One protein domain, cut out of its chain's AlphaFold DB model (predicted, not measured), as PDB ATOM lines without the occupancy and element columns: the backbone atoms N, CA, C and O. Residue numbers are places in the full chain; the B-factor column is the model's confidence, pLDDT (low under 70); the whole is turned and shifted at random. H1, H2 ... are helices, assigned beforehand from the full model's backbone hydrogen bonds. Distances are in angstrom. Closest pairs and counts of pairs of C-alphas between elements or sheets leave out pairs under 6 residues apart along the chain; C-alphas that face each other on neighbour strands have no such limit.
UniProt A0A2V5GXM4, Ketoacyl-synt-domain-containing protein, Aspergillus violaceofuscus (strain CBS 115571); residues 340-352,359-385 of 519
ATOM      1  N   GLU A 340      73.448 128.008 121.466       73.81
ATOM      2  CA  GLU A 340      73.579 126.534 121.415       73.81
ATOM      3  C   GLU A 340      72.287 125.877 120.907       73.81
ATOM      4  O   GLU A 340      72.351 124.941 120.107       73.81
ATOM      5  N   GLU A 341      71.182 126.380 121.345       78.50
ATOM      6  CA  GLU A 341      69.894 125.863 120.833       78.50
ATOM      7  C   GLU A 341      69.716 126.188 119.342       78.50
ATOM      8  O   GLU A 341      69.182 125.365 118.596       78.50
ATOM      9  N   LEU A 342      70.252 127.239 118.983       79.69
ATOM     10  CA  LEU A 342      70.138 127.614 117.559       79.69
ATOM     11  C   LEU A 342      70.982 126.678 116.680       79.69
ATOM     12  O   LEU A 342      70.517 126.248 115.622       79.69
ATOM     13  N   LEU A 343      72.204 126.379 117.126       83.19
ATOM     14  CA  LEU A 343      73.072 125.508 116.311       83.19
ATOM     15  C   LEU A 343      72.480 124.094 116.207       83.19
ATOM     16  O   LEU A 343      72.524 123.488 115.134       83.19
ATOM     17  N   ASP A 344      71.890 123.596 117.336       81.69
ATOM     18  CA  ASP A 344      71.240 122.267 117.267       81.69
ATOM     19  C   ASP A 344      70.037 122.281 116.318       81.69
ATOM     20  O   ASP A 344      69.872 121.348 115.528       81.69
ATOM     21  N   GLN A 345      69.304 123.332 116.379       76.62
ATOM     22  CA  GLN A 345      68.125 123.412 115.482       76.62
ATOM     23  C   GLN A 345      68.563 123.580 114.020       76.62
ATOM     24  O   GLN A 345      67.936 123.010 113.125       76.62
ATOM     25  N   LEU A 346      69.632 124.352 113.926       81.62
ATOM     26  CA  LEU A 346      70.117 124.557 112.548       81.62
ATOM     27  C   LEU A 346      70.615 123.225 111.966       81.62
ATOM     28  O   LEU A 346      70.302 122.905 110.817       81.62
ATOM     29  N   ALA A 347      71.439 122.466 112.728       84.25
ATOM     30  CA  ALA A 347      71.915 121.152 112.257       84.25
ATOM     31  C   ALA A 347      70.747 120.210 111.942       84.25
ATOM     32  O   ALA A 347      70.761 119.546 110.903       84.25
ATOM     33  N   PHE A 348      69.807 120.226 112.855       77.50
ATOM     34  CA  PHE A 348      68.632 119.370 112.607       77.50
ATOM     35  C   PHE A 348      67.892 119.795 111.335       77.50
ATOM     36  O   PHE A 348      67.551 118.943 110.511       77.50
ATOM     37  N   THR A 349      67.685 121.074 111.192       71.94
ATOM     38  CA  THR A 349      66.911 121.564 110.032       71.94
ATOM     39  C   THR A 349      67.678 121.272 108.731       71.94
ATOM     40  O   THR A 349      67.090 120.763 107.774       71.94
ATOM     41  N   LEU A 350      68.981 121.493 108.694       78.88
ATOM     42  CA  LEU A 350      69.740 121.264 107.449       78.88
ATOM     43  C   LEU A 350      69.851 119.764 107.163       78.88
ATOM     44  O   LEU A 350      69.870 119.364 105.996       78.88
ATOM     45  N   GLY A 351      69.884 118.931 108.269       75.25
ATOM     46  CA  GLY A 351      70.050 117.474 108.080       75.25
ATOM     47  C   GLY A 351      68.726 116.769 107.774       75.25
ATOM     48  O   GLY A 351      68.711 115.807 107.004       75.25
ATOM     49  N   GLN A 352      67.594 117.360 108.301       73.19
ATOM     50  CA  GLN A 352      66.378 116.502 108.216       73.19
ATOM     51  C   GLN A 352      65.296 117.215 107.404       73.19
ATOM     52  O   GLN A 352      64.355 116.571 106.938       73.19
ATOM     53  N   CYS A 359      75.673 117.704  95.252       82.62
ATOM     54  CA  CYS A 359      76.836 118.475  95.758       82.62
ATOM     55  C   CYS A 359      76.621 118.847  97.230       82.62
ATOM     56  O   CYS A 359      75.695 119.584  97.572       82.62
ATOM     57  N   THR A 360      77.533 118.283  98.086       86.19
ATOM     58  CA  THR A 360      77.250 118.474  99.528       86.19
ATOM     59  C   THR A 360      78.526 118.979 100.214       86.19
ATOM     60  O   THR A 360      79.642 118.727  99.755       86.19
ATOM     61  N   ILE A 361      78.224 119.711 101.285       86.19
ATOM     62  CA  ILE A 361      79.296 120.080 102.236       86.19
ATOM     63  C   ILE A 361      78.832 119.709 103.650       86.19
ATOM     64  O   ILE A 361      77.660 119.860 104.000       86.19
ATOM     65  N   ALA A 362      79.814 119.047 104.393       86.81
ATOM     66  CA  ALA A 362      79.459 118.744 105.800       86.81
ATOM     67  C   ALA A 362      80.481 119.398 106.740       86.81
ATOM     68  O   ALA A 362      81.674 119.474 106.437       86.81
ATOM     69  N   TRP A 363      79.919 119.954 107.735       87.50
ATOM     70  CA  TRP A 363      80.799 120.608 108.731       87.50
ATOM     71  C   TRP A 363      80.402 120.146 110.136       87.50
ATOM     72  O   TRP A 363      79.224 119.928 110.430       87.50
ATOM     73  N   SER A 364      81.390 119.933 110.983       87.50
ATOM     74  CA  SER A 364      81.089 119.599 112.395       87.50
ATOM     75  C   SER A 364      81.849 120.555 113.325       87.50
ATOM     76  O   SER A 364      82.997 120.922 113.068       87.50
ATOM     77  N   GLY A 365      81.052 121.140 114.331       86.31
ATOM     78  CA  GLY A 365      81.662 122.080 115.307       86.31
ATOM     79  C   GLY A 365      80.633 122.480 116.371       86.31
ATOM     80  O   GLY A 365      79.528 121.935 116.431       86.31
ATOM     81  N   SER A 366      81.083 123.392 117.285       84.25
ATOM     82  CA  SER A 366      80.173 123.646 118.436       84.25
ATOM     83  C   SER A 366      79.812 125.133 118.503       84.25
ATOM     84  O   SER A 366      79.205 125.578 119.481       84.25
ATOM     85  N   SER A 367      80.299 125.872 117.366       84.44
ATOM     86  CA  SER A 367      79.972 127.312 117.442       84.44
ATOM     87  C   SER A 367      79.563 127.829 116.057       84.44
ATOM     88  O   SER A 367      80.168 127.482 115.040       84.44
ATOM     89  N   ILE A 368      78.576 128.775 116.093       82.75
ATOM     90  CA  ILE A 368      78.076 129.334 114.813       82.75
ATOM     91  C   ILE A 368      79.160 130.224 114.184       82.75
ATOM     92  O   ILE A 368      79.281 130.272 112.958       82.75
ATOM     93  N   THR A 369      79.893 130.861 115.003       85.06
ATOM     94  CA  THR A 369      80.966 131.732 114.481       85.06
ATOM     95  C   THR A 369      82.012 130.900 113.723       85.06
ATOM     96  O   THR A 369      82.463 131.312 112.652       85.06
ATOM     97  N   GLU A 370      82.328 129.751 114.293       85.56
ATOM     98  CA  GLU A 370      83.302 128.885 113.588       85.56
ATOM     99  C   GLU A 370      82.723 128.349 112.272       85.56
ATOM    100  O   GLU A 370      83.452 128.236 111.285       85.56
ATOM    101  N   ALA A 371      81.409 128.023 112.415       84.81
ATOM    102  CA  ALA A 371      80.778 127.536 111.169       84.81
ATOM    103  C   ALA A 371      80.870 128.582 110.054       84.81
ATOM    104  O   ALA A 371      81.233 128.243 108.925       84.81
ATOM    105  N   TYR A 372      80.617 129.845 110.393       83.88
ATOM    106  CA  TYR A 372      80.659 130.903 109.366       83.88
ATOM    107  C   TYR A 372      82.080 131.061 108.814       83.88
ATOM    108  O   TYR A 372      82.255 131.191 107.600       83.88
ATOM    109  N   ALA A 373      83.027 131.093 109.670       85.56
ATOM    110  CA  ALA A 373      84.422 131.277 109.218       85.56
ATOM    111  C   ALA A 373      84.851 130.149 108.270       85.56
ATOM    112  O   ALA A 373      85.503 130.416 107.258       85.56
ATOM    113  N   THR A 374      84.383 128.905 108.607       84.06
ATOM    114  CA  THR A 374      84.816 127.759 107.779       84.06
ATOM    115  C   THR A 374      84.079 127.755 106.433       84.06
ATOM    116  O   THR A 374      84.705 127.538 105.394       84.06
ATOM    117  N   LEU A 375      82.809 128.104 106.527       84.06
ATOM    118  CA  LEU A 375      82.007 127.953 105.294       84.06
ATOM    119  C   LEU A 375      82.233 129.153 104.374       84.06
ATOM    120  O   LEU A 375      81.997 129.054 103.168       84.06
ATOM    121  N   ASP A 376      82.838 130.249 104.890       83.75
ATOM    122  CA  ASP A 376      83.073 131.427 104.031       83.75
ATOM    123  C   ASP A 376      84.513 131.416 103.508       83.75
ATOM    124  O   ASP A 376      84.861 132.224 102.645       83.75
ATOM    125  N   ALA A 377      85.290 130.464 103.963       82.06
ATOM    126  CA  ALA A 377      86.706 130.464 103.551       82.06
ATOM    127  C   ALA A 377      86.826 130.110 102.058       82.06
ATOM    128  O   ALA A 377      86.039 129.329 101.520       82.06
ATOM    129  N   PRO A 378      87.729 130.841 101.353       76.88
ATOM    130  CA  PRO A 378      87.970 130.563  99.927       76.88
ATOM    131  C   PRO A 378      88.534 129.148  99.712       76.88
ATOM    132  O   PRO A 378      89.254 128.616 100.560       76.88
ATOM    133  N   GLY A 379      87.873 128.319  98.841       73.31
ATOM    134  CA  GLY A 379      88.460 126.995  98.499       73.31
ATOM    135  C   GLY A 379      87.654 125.846  99.112       73.31
ATOM    136  O   GLY A 379      88.178 124.739  99.244       73.31
ATOM    137  N   LEU A 380      86.494 126.181  99.601       77.44
ATOM    138  CA  LEU A 380      85.674 125.073 100.132       77.44
ATOM    139  C   LEU A 380      85.311 124.099  98.999       77.44
ATOM    140  O   LEU A 380      84.894 124.509  97.914       77.44
ATOM    141  N   THR A 381      85.775 122.851  99.256       76.25
ATOM    142  CA  THR A 381      85.574 121.843  98.193       76.25
ATOM    143  C   THR A 381      84.259 121.085  98.441       76.25
ATOM    144  O   THR A 381      83.906 120.770  99.579       76.25
ATOM    145  N   THR A 382      83.528 121.094  97.368       81.25
ATOM    146  CA  THR A 382      82.260 120.331  97.456       81.25
ATOM    147  C   THR A 382      82.466 118.916  96.896       81.25
ATOM    148  O   THR A 382      83.404 118.661  96.138       81.25
ATOM    149  N   GLN A 383      81.746 118.016  97.624       79.19
ATOM    150  CA  GLN A 383      81.747 116.632  97.089       79.19
ATOM    151  C   GLN A 383      80.468 116.362  96.285       79.19
ATOM    152  O   GLN A 383      79.366 116.742  96.686       79.19
ATOM    153  N   ARG A 384      80.724 115.942  95.061       84.94
ATOM    154  CA  ARG A 384      79.539 115.590  94.245       84.94
ATOM    155  C   ARG A 384      79.453 114.067  94.093       84.94
ATOM    156  O   ARG A 384      80.423 113.404  93.718       84.94
ATOM    157  N   SER A 385      78.368 113.491  94.588       79.50
ATOM    158  CA  SER A 385      78.200 112.041  94.356       79.50
ATOM    159  C   SER A 385      76.718 111.727  94.108       79.50
ATOM    160  O   SER A 385      75.831 112.243  94.791       79.50
TER     161      SER A 385
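Overview. This is residues 340 to 352 and 359 to 385 of the 519 residues of the protein "Ketoacyl-synt-domain-containing protein" of Aspergillus violaceofuscus (strain CBS 115571) (UniProt A0A2V5GXM4). This is a flat, open piece in which residues 359 to 367, helix H2 and residues 377 to 385 make the three sides of a triangular loop, with helix H1 on the outer side of residues 359 to 367. The loop folds back so that residues 359 to 360 pair antiparallel with residues 383 to 384, and H1 comes nearest to H2 at the first residue of H2. The printed part has 40 residues, with two named helices, H1 then H2, and no named strand; the class is all helix. It is only just loose, close to compact, with a radius of gyration of the C-alphas of 11.1 A and spans of 29 by 23 by 11 A.

Along the chain. Find C-alpha 340 at (73.579, 126.534, 121.415); from there H1, residues 340 to 352, runs 18.1 A to C-alpha 352 at (66.378, 116.502, 108.216). After the cut, go on from Cys 359 to Ile 368, where H2, residues 368 to 376, begins; it runs 12.1 A to C-alpha 376 at (83.073, 131.427, 104.031).

Arrangement. Look first at Leu 343 and Ile 368, whose C-alphas, 6.5 A apart, are the closest of H1 and H2. The two helices are close but not clearly touching, with 1 pair of C-alphas within 8 A. They run the same way at a steep tilt of 47 degrees, and their centres are 14.5 A apart. In both H1 and H2, every O i to N i+4 pair is within hydrogen-bond range.

Size, cuts and confidence. The two C-alphas farthest apart are those of Glu 340 and Ser 385, at 31.0 A. Residues 353 to 358 are not printed, and C-alphas 352 and 359 are 16.4 A apart across the cut. The link from H1 to H2 is the link across the cut. The mean pLDDT of the printed part is 81.5, and no printed residue is under 70.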